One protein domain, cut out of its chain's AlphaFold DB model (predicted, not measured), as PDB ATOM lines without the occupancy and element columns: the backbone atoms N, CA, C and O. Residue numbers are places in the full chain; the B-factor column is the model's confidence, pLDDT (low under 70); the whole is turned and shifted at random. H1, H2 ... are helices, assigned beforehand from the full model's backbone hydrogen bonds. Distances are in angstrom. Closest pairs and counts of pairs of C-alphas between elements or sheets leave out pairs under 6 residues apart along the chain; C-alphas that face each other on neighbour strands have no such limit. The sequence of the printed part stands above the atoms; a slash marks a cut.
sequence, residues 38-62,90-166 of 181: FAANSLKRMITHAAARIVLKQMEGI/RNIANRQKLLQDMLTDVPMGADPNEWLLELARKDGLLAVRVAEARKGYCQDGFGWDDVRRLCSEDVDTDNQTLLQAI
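This is residues 38 to 62 and 90 to 166 of the 181 residues of an uncharacterized protein of Pycnococcus provasolii (UniProt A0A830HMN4). A small body of four helices has one long helix, H5, sticking out of it as an arm that makes much of the length. In the body H1 is the core: H2 packs alongside it, H4 crosses it steeply, and H3 folds back along H4 as a helical hairpin. The printed part has 102 residues, with five named helices in the order H1 to H5 and no named strand, in the class all helix. The whole is loose, with a radius of gyration of the C-alphas of 17.4 A and spans of 58 by 25 by 20 A.

H1, residues 38 to 60, is the hub, touching three helices. H4, residues 124 to 141, touches residues 47 to 55 of H1 at a steep tilt of 64 degrees, opposite ways; the closest C-alphas, of Ala 51 and Arg 134, are 4.7 A apart. H2, residues 90 to 105, touches H1 at a shallow tilt of 29 degrees, opposite ways, closest at the C-alphas of Leu 56 and Gln 96, 6.2 A. H3, residues 112 to 122, and H4 form a hairpin at 33 degrees, only just shallow; their closest C-alphas, of Ala 120 and Ala 127, are 4.9 A apart. H3 only just touches H1, with 3 pairs of C-alphas within 8 A, the closest being Arg 45 and Pro 112 at 5.4 A. H5, residues 144 to 166, is apart from H1, H2, H3 and H4. In all five helices every O i to N i+4 pair is within hydrogen-bond range.

H1 begins at C-alpha 38 (97.389, 94.013, 116.169) and is 34.0 A long. H5 is 32.8 A long and ends at C-alpha 166 (108.265, 97.138, 144.845). H4 measures 23.8 A, H2 21.8 A and H3 15.8 A.

Residues 143 to 166 stand free; the body without them spans 41 by 25 by 19 A. Residues 63 to 89 are not printed, and C-alphas 62 and 90 are 11.9 A apart across the cut. Of the links printed whole, none is long. Residues 61 to 62 have pLDDT under 70.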
ATOM      1  N   PHE A  38      98.144  93.038 115.391       89.25
ATOM      2  CA  PHE A  38      97.389  94.013 116.169       89.25
ATOM      3  C   PHE A  38      98.150  95.345 116.268       89.25
ATOM      4  O   PHE A  38      97.592  96.389 115.925       89.25
ATOM      5  N   ALA A  39      99.439  95.301 116.615       92.25
ATOM      6  CA  ALA A  39     100.312  96.472 116.651       92.25
ATOM      7  C   ALA A  39     100.398  97.165 115.280       92.25
ATOM      8  O   ALA A  39     100.209  98.377 115.183       92.25
ATOM      9  N   ALA A  40     100.576  96.404 114.197       92.94
ATOM     10  CA  ALA A  40     100.622  96.935 112.837       92.94
ATOM     11  C   ALA A  40      99.315  97.637 112.434       92.94
ATOM     12  O   ALA A  40      99.353  98.681 111.784       92.94
ATOM     13  N   ASN A  41      98.151  97.113 112.832       91.69
ATOM     14  CA  ASN A  41      96.868  97.774 112.576       91.69
ATOM     15  C   ASN A  41      96.758  99.113 113.335       91.69
ATOM     16  O   ASN A  41      96.248 100.091 112.780       91.69
ATOM     17  N   SER A  42      97.267  99.183 114.568       91.88
ATOM     18  CA  SER A  42      97.342 100.431 115.343       91.88
ATOM     19  C   SER A  42      98.294 101.443 114.696       91.88
ATOM     20  O   SER A  42      97.919 102.599 114.490       91.88
ATOM     21  N   LEU A  43      99.479 100.999 114.266       94.19
ATOM     22  CA  LEU A  43     100.452 101.838 113.560       94.19
ATOM     23  C   LEU A  43      99.912 102.341 112.219       94.19
ATOM     24  O   LEU A  43     100.054 103.520 111.914       94.19
ATOM     25  N   LYS A  44      99.209 101.502 111.446       94.75
ATOM     26  CA  LYS A  44      98.553 101.899 110.184       94.75
ATOM     27  C   LYS A  44      97.633 103.109 110.384       94.75
ATOM     28  O   LYS A  44      97.582 104.007 109.536       94.75
ATOM     29  N   ARG A  45      96.903 103.143 111.501       94.38
ATOM     30  CA  ARG A  45      96.015 104.256 111.855       94.38
ATOM     31  C   ARG A  45      96.803 105.512 112.199       94.38
ATOM     32  O   ARG A  45      96.545 106.561 111.616       94.38
ATOM     33  N   MET A  46      97.795 105.388 113.078       94.19
ATOM     34  CA  MET A  46      98.665 106.500 113.465       94.19
ATOM     35  C   MET A  46      99.395 107.099 112.253       94.19
ATOM     36  O   MET A  46      99.390 108.313 112.077       94.19
ATOM     37  N   ILE A  47      99.946 106.263 111.372       96.06
ATOM     38  CA  ILE A  47     100.615 106.677 110.129       96.06
ATOM     39  C   ILE A  47      99.652 107.436 109.211       96.06
ATOM     40  O   ILE A  47     100.024 108.458 108.643       96.06
ATOM     41  N   THR A  48      98.400 106.982 109.083       96.38
ATOM     42  CA  THR A  48      97.393 107.692 108.272       96.38
ATOM     43  C   THR A  48      97.060 109.063 108.876       96.38
ATOM     44  O   THR A  48      96.958 110.046 108.144       96.38
ATOM     45  N   HIS A  49      96.964 109.158 110.204       94.94
ATOM     46  CA  HIS A  49      96.779 110.431 110.902       94.94
ATOM     47  C   HIS A  49      97.984 111.373 110.727       94.94
ATOM     48  O   HIS A  49      97.809 112.545 110.392       94.94
ATOM     49  N   ALA A  50      99.210 110.865 110.882       95.12
ATOM     50  CA  ALA A  50     100.438 111.628 110.661       95.12
ATOM     51  C   ALA A  50     100.528 112.151 109.219       95.12
ATOM     52  O   ALA A  50     100.812 113.326 109.001       95.12
ATOM     53  N   ALA A  51     100.192 111.322 108.232       96.81
ATOM     54  CA  ALA A  51     100.170 111.718 106.828       96.81
ATOM     55  C   ALA A  51      99.179 112.851 106.536       96.81
ATOM     56  O   ALA A  51      99.519 113.794 105.825       96.81
ATOM     57  N   ALA A  52      97.977 112.804 107.114       95.88
ATOM     58  CA  ALA A  52      97.009 113.889 106.983       95.88
ATOM     59  C   ALA A  52      97.548 115.210 107.568       95.88
ATOM     60  O   ALA A  52      97.377 116.268 106.966       95.88
ATOM     61  N   ARG A  53      98.272 115.153 108.696       94.38
ATOM     62  CA  ARG A  53      98.954 116.322 109.280       94.38
ATOM     63  C   ARG A  53     100.085 116.846 108.393       94.38
ATOM     64  O   ARG A  53     100.222 118.058 108.256       94.38
ATOM     65  N   ILE A  54     100.862 115.962 107.765       94.56
ATOM     66  CA  ILE A  54     101.900 116.348 106.796       94.56
ATOM     67  C   ILE A  54     101.268 117.108 105.624       94.56
ATOM     68  O   ILE A  54     101.736 118.189 105.275       94.56
ATOM     69  N   VAL A  55     100.168 116.597 105.060       95.50
ATOM     70  CA  VAL A  55      99.454 117.254 103.952       95.50
ATOM     71  C   VAL A  55      98.879 118.610 104.375       95.50
ATOM     72  O   VAL A  55      99.005 119.574 103.622       95.50
ATOM     73  N   LEU A  56      98.322 118.730 105.587       93.50
ATOM     74  CA  LEU A  56      97.893 120.026 106.133       93.50
ATOM     75  C   LEU A  56      99.045 121.040 106.158       93.50
ATOM     76  O   LEU A  56      98.892 122.152 105.659       93.50
ATOM     77  N   LYS A  57     100.219 120.642 106.665       91.56
ATOM     78  CA  LYS A  57     101.404 121.511 106.700       91.56
ATOM     79  C   LYS A  57     101.919 121.889 105.316       91.56
ATOM     80  O   LYS A  57     102.311 123.033 105.104       91.56
ATOM     81  N   GLN A  58     101.875 120.968 104.358       90.44
ATOM     82  CA  GLN A  58     102.234 121.266 102.970       90.44
ATOM     83  C   GLN A  58     101.300 122.309 102.345       90.44
ATOM     84  O   GLN A  58     101.743 123.116 101.537       90.44
ATOM     85  N   MET A  59     100.019 122.313 102.719       87.31
ATOM     86  CA  MET A  59      99.045 123.285 102.218       87.31
ATOM     87  C   MET A  59      99.186 124.664 102.871       87.31
ATOM     88  O   MET A  59      99.039 125.661 102.169       87.31
ATOM     89  N   GLU A  60      99.539 124.731 104.162       78.25
ATOM     90  CA  GLU A  60      99.865 125.994 104.849       78.25
ATOM     91  C   GLU A  60     101.024 126.736 104.155       78.25
ATOM     92  O   GLU A  60     100.991 127.957 104.034       78.25
ATOM     93  N   GLY A  61     102.029 126.009 103.654       64.81
ATOM     94  CA  GLY A  61     103.196 126.598 102.984       64.81
ATOM     95  C   GLY A  61     102.960 127.100 101.553       64.81
ATOM     96  O   GLY A  61     103.830 127.773 101.006       64.81
ATOM     97  N   ILE A  62     101.820 126.771 100.931       58.66
ATOM     98  CA  ILE A  62     101.479 127.179  99.551       58.66
ATOM     99  C   ILE A  62     100.660 128.480  99.536       58.66
ATOM    100  O   ILE A  62     100.590 129.145  98.501       58.66
ATOM    101  N   ARG A  90      91.197 130.440  97.837       81.38
ATOM    102  CA  ARG A  90      89.929 129.991  98.432       81.38
ATOM    103  C   ARG A  90      89.781 128.475  98.355       81.38
ATOM    104  O   ARG A  90      89.366 127.848  99.326       81.38
ATOM    105  N   ASN A  91      90.157 127.868  97.231       86.44
ATOM    106  CA  ASN A  91      90.129 126.416  97.070       86.44
ATOM    107  C   ASN A  91      91.103 125.710  98.034       86.44
ATOM    108  O   ASN A  91      90.735 124.729  98.680       86.44
ATOM    109  N   ILE A  92      92.325 126.230  98.196       87.31
ATOM    110  CA  ILE A  92      93.309 125.680  99.144       87.31
ATOM    111  C   ILE A  92      92.798 125.795 100.584       87.31
ATOM    112  O   ILE A  92      92.817 124.798 101.308       87.31
ATOM    113  N   ALA A  93      92.274 126.959 100.976       87.81
ATOM    114  CA  ALA A  93      91.710 127.183 102.304       87.81
ATOM    115  C   ALA A  93      90.514 126.256 102.589       87.81
ATOM    116  O   ALA A  93      90.439 125.653 103.660       87.81
ATOM    117  N   ASN A  94      89.619 126.062 101.615       90.94
ATOM    118  CA  ASN A  94      88.483 125.146 101.743       90.94
ATOM    119  C   ASN A  94      88.935 123.691 101.938       90.94
ATOM    120  O   ASN A  94      88.411 122.995 102.807       90.94
ATOM    121  N   ARG A  95      89.934 123.235 101.173       92.62
ATOM    122  CA  ARG A  95      90.512 121.889 101.319       92.62
ATOM    123  C   ARG A  95      91.230 121.707 102.654       92.62
ATOM    124  O   ARG A  95      91.123 120.648 103.265       92.62
ATOM    125  N   GLN A  96      91.942 122.736 103.113       92.62
ATOM    126  CA  GLN A  96      92.611 122.729 104.411       92.62
ATOM    127  C   GLN A  96      91.579 122.606 105.530       92.62
ATOM    128  O   GLN A  96      91.704 121.731 106.386       92.62
ATOM    129  N   LYS A  97      90.538 123.445 105.490       93.00
ATOM    130  CA  LYS A  97      89.449 123.410 106.463       93.00
ATOM    131  C   LYS A  97      88.765 122.045 106.469       93.00
ATOM    132  O   LYS A  97      88.610 121.459 107.530       93.00
ATOM    133  N   LEU A  98      88.442 121.501 105.294       94.25
ATOM    134  CA  LEU A  98      87.842 120.172 105.161       94.25
ATOM    135  C   LEU A  98      88.675 119.087 105.860       94.25
ATOM    136  O   LEU A  98      88.130 118.285 106.617       94.25
ATOM    137  N   LEU A  99      89.985 119.047 105.604       93.94
ATOM    138  CA  LEU A  99      90.869 118.044 106.197       93.94
ATOM    139  C   LEU A  99      91.015 118.234 107.713       93.94
ATOM    140  O   LEU A  99      91.024 117.251 108.452       93.94
ATOM    141  N   GLN A 100      91.084 119.482 108.177       93.38
ATOM    142  CA  GLN A 100      91.149 119.812 109.600       93.38
ATOM    143  C   GLN A 100      89.867 119.411 110.344       93.38
ATOM    144  O   GLN A 100      89.949 118.774 111.397       93.38
ATOM    145  N   ASP A 101      88.701 119.731 109.780       93.62
ATOM    146  CA  ASP A 101      87.394 119.339 110.316       93.62
ATOM    147  C   ASP A 101      87.311 117.802 110.378       93.62
ATOM    148  O   ASP A 101      87.006 117.226 111.416       93.62
ATOM    149  N   MET A 102      87.705 117.098 109.309       92.50
ATOM    150  CA  MET A 102      87.696 115.630 109.289       92.50
ATOM    151  C   MET A 102      88.635 114.973 110.305       92.50
ATOM    152  O   MET A 102      88.328 113.880 110.777       92.50
ATOM    153  N   LEU A 103      89.772 115.588 110.634       91.12
ATOM    154  CA  LEU A 103      90.669 115.080 111.678       91.12
ATOM    155  C   LEU A 103      90.143 115.333 113.094       91.12
ATOM    156  O   LEU A 103      90.524 114.612 114.011       91.12
ATOM    157  N   THR A 104      89.312 116.359 113.267       88.62
ATOM    158  CA  THR A 104      88.774 116.762 114.573       88.62
ATOM    159  C   THR A 104      87.467 116.029 114.875       88.62
ATOM    160  O   THR A 104      87.298 115.491 115.965       88.62
ATOM    161  N   ASP A 105      86.581 115.950 113.883       83.19
ATOM    162  CA  ASP A 105      85.193 115.521 114.058       83.19
ATOM    163  C   ASP A 105      84.975 114.039 113.725       83.19
ATOM    164  O   ASP A 105      84.010 113.431 114.186       83.19
ATOM    165  N   VAL A 106      85.859 113.438 112.917       77.94
ATOM    166  CA  VAL A 106      85.742 112.036 112.498       77.94
ATOM    167  C   VAL A 106      86.921 111.238 113.055       77.94
ATOM    168  O   VAL A 106      87.994 111.215 112.440       77.94
ATOM    169  N   PRO A 107      86.758 110.547 114.200       77.19
ATOM    170  CA  PRO A 107      87.819 109.700 114.720       77.19
ATOM    171  C   PRO A 107      88.123 108.588 113.712       77.19
ATOM    172  O   PRO A 107      87.217 107.938 113.185       77.19
ATOM    173  N   MET A 108      89.408 108.341 113.441       86.44
ATOM    174  CA  MET A 108      89.798 107.213 112.597       86.44
ATOM    175  C   MET A 108      89.391 105.910 113.295       86.44
ATOM    176  O   MET A 108      89.948 105.545 114.335       86.44
ATOM    177  N   GLY A 109      88.396 105.230 112.726       83.44
ATOM    178  CA  GLY A 109      87.879 103.954 113.205       83.44
ATOM    179  C   GLY A 109      88.877 102.805 113.047       83.44
ATOM    180  O   GLY A 109      90.062 103.009 112.776       83.44
ATOM    181  N   ALA A 110      88.390 101.575 113.235       82.00
ATOM    182  CA  ALA A 110      89.206 100.361 113.181       82.00
ATOM    183  C   ALA A 110      90.034 100.245 111.892       82.00
ATOM    184  O   ALA A 110      91.218  99.900 111.960       82.00
ATOM    185  N   ASP A 111      89.434 100.584 110.747       90.38
ATOM    186  CA  ASP A 111      90.130 100.670 109.471       90.38
ATOM    187  C   ASP A 111      90.296 102.133 109.021       90.38
ATOM    188  O   ASP A 111      89.328 102.776 108.611       90.38
ATOM    189  N   PRO A 112      91.528 102.678 109.000       92.44
ATOM    190  CA  PRO A 112      91.771 104.023 108.478       92.44
ATOM    191  C   PRO A 112      91.452 104.168 106.979       92.44
ATOM    192  O   PRO A 112      91.385 105.288 106.476       92.44
ATOM    193  N   ASN A 113      91.260 103.068 106.240       95.19
ATOM    194  CA  ASN A 113      90.810 103.144 104.851       95.19
ATOM    195  C   ASN A 113      89.361 103.632 104.730       95.19
ATOM    196  O   ASN A 113      89.058 104.306 103.753       95.19
ATOM    197  N   GLU A 114      88.488 103.346 105.700       94.31
ATOM    198  CA  GLU A 114      87.111 103.863 105.697       94.31
ATOM    199  C   GLU A 114      87.120 105.389 105.796       94.31
ATOM    200  O   GLU A 114      86.493 106.070 104.989       94.31
ATOM    201  N   TRP A 115      87.938 105.933 106.701       95.06
ATOM    202  CA  TRP A 115      88.146 107.376 106.822       95.06
ATOM    203  C   TRP A 115      88.700 107.991 105.525       95.06
ATOM    204  O   TRP A 115      88.249 109.050 105.089       95.06
ATOM    205  N   LEU A 116      89.642 107.312 104.862       95.62
ATOM    206  CA  LEU A 116      90.211 107.785 103.598       95.62
ATOM    207  C   LEU A 116      89.198 107.733 102.442       95.62
ATOM    208  O   LEU A 116      89.224 108.597 101.569       95.62
ATOM    209  N   LEU A 117      88.292 106.751 102.445       95.94
ATOM    210  CA  LEU A 117      87.176 106.683 101.501       95.94
ATOM    211  C   LEU A 117      86.181 107.823 101.735       95.94
ATOM    212  O   LEU A 117      85.740 108.431 100.763       95.94
ATOM    213  N   GLU A 118      85.866 108.162 102.990       94.62
ATOM    214  CA  GLU A 118      85.056 109.350 103.299       94.62
ATOM    215  C   GLU A 118      85.719 110.631 102.787       94.62
ATOM    216  O   GLU A 118      85.056 111.473 102.180       94.62
ATOM    217  N   LEU A 119      87.039 110.762 102.966       95.56
ATOM    218  CA  LEU A 119      87.788 111.893 102.425       95.56
ATOM    219  C   LEU A 119      87.701 111.917 100.899       95.56
ATOM    220  O   LEU A 119      87.421 112.964 100.330       95.56
ATOM    221  N   ALA A 120      87.859 110.768 100.237       96.81
ATOM    222  CA  ALA A 120      87.798 110.668  98.780       96.81
ATOM    223  C   ALA A 120      86.427 111.048  98.206       96.81
ATOM    224  O   ALA A 120      86.360 111.612  97.114       96.81
ATOM    225  N   ARG A 121      85.335 110.779  98.938       96.31
ATOM    226  CA  ARG A 121      83.982 111.213  98.548       96.31
ATOM    227  C   ARG A 121      83.812 112.730  98.611       96.31
ATOM    228  O   ARG A 121      83.020 113.268  97.843       96.31
ATOM    229  N   LYS A 122      84.529 113.410  99.511       94.88
ATOM    230  CA  LYS A 122      84.479 114.873  99.666       94.88
ATOM    231  C   LYS A 122      85.488 115.590  98.762       94.88
ATOM    232  O   LYS A 122      85.139 116.583  98.136       94.88
ATOM    233  N   ASP A 123      86.714 115.080  98.674       96.31
ATOM    234  CA  ASP A 123      87.766 115.535  97.762       96.31
ATOM    235  C   ASP A 123      88.713 114.370  97.408       96.31
ATOM    236  O   ASP A 123      89.585 113.963  98.185       96.31
ATOM    237  N   GLY A 124      88.553 113.837  96.194       96.56
ATOM    238  CA  GLY A 124      89.349 112.714  95.699       96.56
ATOM    239  C   GLY A 124      90.840 113.027  95.553       96.56
ATOM    240  O   GLY A 124      91.674 112.173  95.851       96.56
ATOM    241  N   LEU A 125      91.199 114.249  95.147       93.94
ATOM    242  CA  LEU A 125      92.603 114.634  94.979       93.94
ATOM    243  C   LEU A 125      93.301 114.733  96.338       93.94
ATOM    244  O   LEU A 125      94.451 114.316  96.483       93.94
ATOM    245  N   LEU A 126      92.599 115.253  97.343       95.44
ATOM    246  CA  LEU A 126      93.109 115.338  98.705       95.44
ATOM    247  C   LEU A 126      93.318 113.948  99.315       95.44
ATOM    248  O   LEU A 126      94.348 113.704  99.943       95.44
ATOM    249  N   ALA A 127      92.402 113.009  99.063       97.25
ATOM    250  CA  ALA A 127      92.568 111.621  99.484       97.25
ATOM    251  C   ALA A 127      93.781 110.941  98.831       97.25
ATOM    252  O   ALA A 127      94.528 110.248  99.521       97.25
ATOM    253  N   VAL A 128      94.022 111.171  97.532       97.88
ATOM    254  CA  VAL A 128      95.223 110.668  96.840       97.88
ATOM    255  C   VAL A 128      96.491 111.227  97.482       97.88
ATOM    256  O   VAL A 128      97.384 110.455  97.822       97.88
ATOM    257  N   ARG A 129      96.541 112.537  97.755       96.62
ATOM    258  CA  ARG A 129      97.693 113.164  98.426       96.62
ATOM    259  C   ARG A 129      97.971 112.557  99.798       96.62
ATOM    260  O   ARG A 129      99.118 112.266 100.119       96.62
ATOM    261  N   VAL A 130      96.935 112.315 100.604       97.38
ATOM    262  CA  VAL A 130      97.093 111.647 101.908       97.38
ATOM    263  C   VAL A 130      97.553 110.195 101.737       97.38
ATOM    264  O   VAL A 130      98.388 109.720 102.508       97.38
ATOM    265  N   ALA A 131      97.058 109.484 100.720       97.81
ATOM    266  CA  ALA A 131      97.472 108.114 100.416       97.81
ATOM    267  C   ALA A 131      98.955 108.021 100.007       97.81
ATOM    268  O   ALA A 131      99.654 107.096 100.428       97.81
ATOM    269  N   GLU A 132      99.440 108.978  99.222       97.75
ATOM    270  CA  GLU A 132     100.848 109.092  98.835       97.75
ATOM    271  C   GLU A 132     101.718 109.470 100.035       97.75
ATOM    272  O   GLU A 132     102.703 108.788 100.319       97.75
ATOM    273  N   ALA A 133     101.304 110.484 100.801       97.50
ATOM    274  CA  ALA A 133     102.018 110.928 101.992       97.50
ATOM    275  C   ALA A 133     102.152 109.808 103.031       97.50
ATOM    276  O   ALA A 133     103.232 109.619 103.584       97.50
ATOM    277  N   ARG A 134     101.101 109.008 103.273       96.81
ATOM    278  CA  ARG A 134     101.186 107.894 104.235       96.81
ATOM    279  C   ARG A 134     102.095 106.777 103.749       96.81
ATOM    280  O   ARG A 134     102.742 106.140 104.572       96.81
ATOM    281  N   LYS A 135     102.151 106.536 102.436       97.81
ATOM    282  CA  LYS A 135     103.075 105.562 101.854       97.81
ATOM    283  C   LYS A 135     104.515 106.038 102.037       97.81
ATOM    284  O   LYS A 135     105.300 105.300 102.618       97.81
ATOM    285  N   GLY A 136     104.823 107.269 101.623       97.50
ATOM    286  CA  GLY A 136     106.160 107.850 101.781       97.50
ATOM    287  C   GLY A 136     106.587 107.924 103.246       97.50
ATOM    288  O   GLY A 136     107.681 107.501 103.596       97.50
ATOM    289  N   TYR A 137     105.691 108.347 104.142       96.88
ATOM    290  CA  TYR A 137     105.986 108.375 105.573       96.88
ATOM    291  C   TYR A 137     106.239 106.972 106.139       96.88
ATOM    292  O   TYR A 137     107.207 106.776 106.857       96.88
ATOM    293  N   CYS A 138     105.427 105.973 105.781       97.00
ATOM    294  CA  CYS A 138     105.618 104.593 106.234       97.00
ATOM    295  C   CYS A 138     106.943 103.975 105.762       97.00
ATOM    296  O   CYS A 138     107.499 103.136 106.467       97.00
ATOM    297  N   GLN A 139     107.396 104.316 104.555       95.69
ATOM    298  CA  GLN A 139     108.572 103.702 103.938       95.69
ATOM    299  C   GLN A 139     109.863 104.413 104.337       95.69
ATOM    300  O   GLN A 139     110.812 103.748 104.735       95.69
ATOM    301  N   ASP A 140     109.861 105.744 104.281       94.50
ATOM    302  CA  ASP A 140     111.090 106.538 104.343       94.50
ATOM    303  C   ASP A 140     111.113 107.514 105.529       94.50
ATOM    304  O   ASP A 140     112.176 107.979 105.932       94.50
ATOM    305  N   GLY A 141     109.948 107.863 106.086       93.44
ATOM    306  CA  GLY A 141     109.836 108.880 107.138       93.44
ATOM    307  C   GLY A 141     109.695 108.339 108.561       93.44
ATOM    308  O   GLY A 141     109.942 109.068 109.520       93.44
ATOM    309  N   PHE A 142     109.258 107.092 108.721       96.69
ATOM    310  CA  PHE A 142     108.967 106.500 110.019       96.69
ATOM    311  C   PHE A 142     110.172 105.705 110.529       96.69
ATOM    312  O   PHE A 142     110.626 104.766 109.877       96.69
ATOM    313  N   GLY A 143     110.678 106.076 111.706       96.25
ATOM    314  CA  GLY A 143     111.845 105.451 112.333       96.25
ATOM    315  C   GLY A 143     111.533 104.064 112.893       96.25
ATOM    316  O   GLY A 143     111.348 103.907 114.095       96.25
ATOM    317  N   TRP A 144     111.471 103.043 112.036       95.81
ATOM    318  CA  TRP A 144     111.209 101.659 112.456       95.81
ATOM    319  C   TRP A 144     112.241 101.136 113.461       95.81
ATOM    320  O   TRP A 144     111.875 100.454 114.420       95.81
ATOM    321  N   ASP A 145     113.511 101.499 113.271       96.69
ATOM    322  CA  ASP A 145     114.590 101.143 114.193       96.69
ATOM    323  C   ASP A 145     114.430 101.845 115.545       96.69
ATOM    324  O   ASP A 145     114.616 101.219 116.590       96.69
ATOM    325  N   ASP A 146     113.994 103.110 115.540       96.12
ATOM    326  CA  ASP A 146     113.695 103.849 116.766       96.12
ATOM    327  C   ASP A 146     112.534 103.226 117.530       96.12
ATOM    328  O   ASP A 146     112.632 103.085 118.741       96.12
ATOM    329  N   VAL A 147     111.465 102.790 116.854       95.94
ATOM    330  CA  VAL A 147     110.354 102.098 117.528       95.94
ATOM    331  C   VAL A 147     110.854 100.854 118.248       95.94
ATOM    332  O   VAL A 147     110.521 100.640 119.409       95.94
ATOM    333  N   ARG A 148     111.679 100.039 117.585       95.81
ATOM    334  CA  ARG A 148     112.232  98.832 118.206       95.81
ATOM    335  C   ARG A 148     113.111  99.169 119.409       95.81
ATOM    336  O   ARG A 148     112.980  98.525 120.451       95.81
ATOM    337  N   ARG A 149     114.007 100.143 119.244       97.56
ATOM    338  CA  ARG A 149     114.939 100.585 120.284       97.56
ATOM    339  C   ARG A 149     114.180 101.141 121.489       97.56
ATOM    340  O   ARG A 149     114.334 100.599 122.574       97.56
ATOM    341  N   LEU A 150     113.309 102.128 121.273       97.69
ATOM    342  CA  LEU A 150     112.511 102.775 122.317       97.69
ATOM    343  C   LEU A 150     111.630 101.769 123.056       97.69
ATOM    344  O   LEU A 150     111.666 101.724 124.275       97.69
ATOM    345  N   CYS A 151     110.913 100.886 122.350       96.06
ATOM    346  CA  CYS A 151     110.088  99.881 123.023       96.06
ATOM    347  C   CYS A 151     110.899  98.936 123.919       96.06
ATOM    348  O   CYS A 151     110.379  98.480 124.931       96.06
ATOM    349  N   SER A 152     112.140  98.612 123.547       96.31
ATOM    350  CA  SER A 152     112.982  97.722 124.354       96.31
ATOM    351  C   SER A 152     113.584  98.474 125.547       96.31
ATOM    352  O   SER A 152     113.516  97.992 126.672       96.31
ATOM    353  N   GLU A 153     114.112  99.678 125.307       97.69
ATOM    354  CA  GLU A 153     114.706 100.547 126.333       97.69
ATOM    355  C   GLU A 153     113.683 100.978 127.392       97.69
ATOM    356  O   GLU A 153     113.986 100.934 128.586       97.69
ATOM    357  N   ASP A 154     112.472 101.353 126.974       97.81
ATOM    358  CA  ASP A 154     111.410 101.793 127.880       97.81
ATOM    359  C   ASP A 154     110.946 100.634 128.769       97.81
ATOM    360  O   ASP A 154     110.844 100.802 129.978       97.81
ATOM    361  N   VAL A 155     110.757  99.428 128.215       97.69
ATOM    362  CA  VAL A 155     110.373  98.247 129.011       97.69
ATOM    363  C   VAL A 155     111.445  97.901 130.045       97.69
ATOM    364  O   VAL A 155     111.115  97.609 131.196       97.69
ATOM    365  N   ASP A 156     112.723  97.950 129.672       97.75
ATOM    366  CA  ASP A 156     113.818  97.687 130.608       97.75
ATOM    367  C   ASP A 156     113.883  98.747 131.715       97.75
ATOM    368  O   ASP A 156     114.026  98.416 132.896       97.75
ATOM    369  N   THR A 157     113.727 100.020 131.348       97.94
ATOM    370  CA  THR A 157     113.742 101.153 132.284       97.94
ATOM    371  C   THR A 157     112.554 101.107 133.246       97.94
ATOM    372  O   THR A 157     112.720 101.267 134.463       97.94
ATOM    373  N   ASP A 158     111.361 100.833 132.723       97.81
ATOM    374  CA  ASP A 158     110.130 100.700 133.495       97.81
ATOM    375  C   ASP A 158     110.231  99.526 134.470       97.81
ATOM    376  O   ASP A 158     109.895  99.669 135.645       97.81
ATOM    377  N   ASN A 159     110.776  98.388 134.030       97.88
ATOM    378  CA  ASN A 159     110.995  97.231 134.895       97.88
ATOM    379  C   ASN A 159     111.961  97.545 136.044       97.88
ATOM    380  O   ASN A 159     111.696  97.167 137.186       97.88
ATOM    381  N   GLN A 160     113.063  98.251 135.780       97.12
ATOM    382  CA  GLN A 160     114.011  98.643 136.830       97.12
ATOM    383  C   GLN A 160     113.362  99.572 137.858       97.12
ATOM    384  O   GLN A 160     113.521  99.371 139.063       97.12
ATOM    385  N   THR A 161     112.594 100.553 137.385       97.06
ATOM    386  CA  THR A 161     111.888 101.510 138.245       97.06
ATOM    387  C   THR A 161     110.805 100.815 139.068       97.06
ATOM    388  O   THR A 161     110.698 101.035 140.276       97.06
ATOM    389  N   LEU A 162     110.041  99.915 138.446       97.25
ATOM    390  CA  LEU A 162     109.016  99.121 139.115       97.25
ATOM    391  C   LEU A 162     109.617  98.219 140.196       97.25
ATOM    392  O   LEU A 162     109.088  98.157 141.302       97.25
ATOM    393  N   LEU A 163     110.743  97.553 139.922       95.69
ATOM    394  CA  LEU A 163     111.426  96.717 140.913       95.69
ATOM    395  C   LEU A 163     111.908  97.536 142.114       95.69
ATOM    396  O   LEU A 163     111.743  97.097 143.252       95.69
ATOM    397  N   GLN A 164     112.453  98.732 141.884       94.44
ATOM    398  CA  GLN A 164     112.837  99.640 142.967       94.44
ATOM    399  C   GLN A 164     111.629 100.055 143.813       94.44
ATOM    400  O   GLN A 164     111.709 100.018 145.042       94.44
ATOM    401  N   ALA A 165     110.502 100.392 143.179       94.69
ATOM    402  CA  ALA A 165     109.268 100.741 143.877       94.69
ATOM    403  C   ALA A 165     108.729  99.565 144.710       94.69
ATOM    404  O   ALA A 165     108.438  99.732 145.894       94.69
ATOM    405  N   ILE A 166     108.690  98.356 144.139       95.94
ATOM    406  CA  ILE A 166     108.265  97.138 144.845       95.94
ATOM    407  C   ILE A 166     109.152  96.884 146.072       95.94
ATOM    408  O   ILE A 166     108.640  96.574 147.148       95.94
TER     409      ILE A 166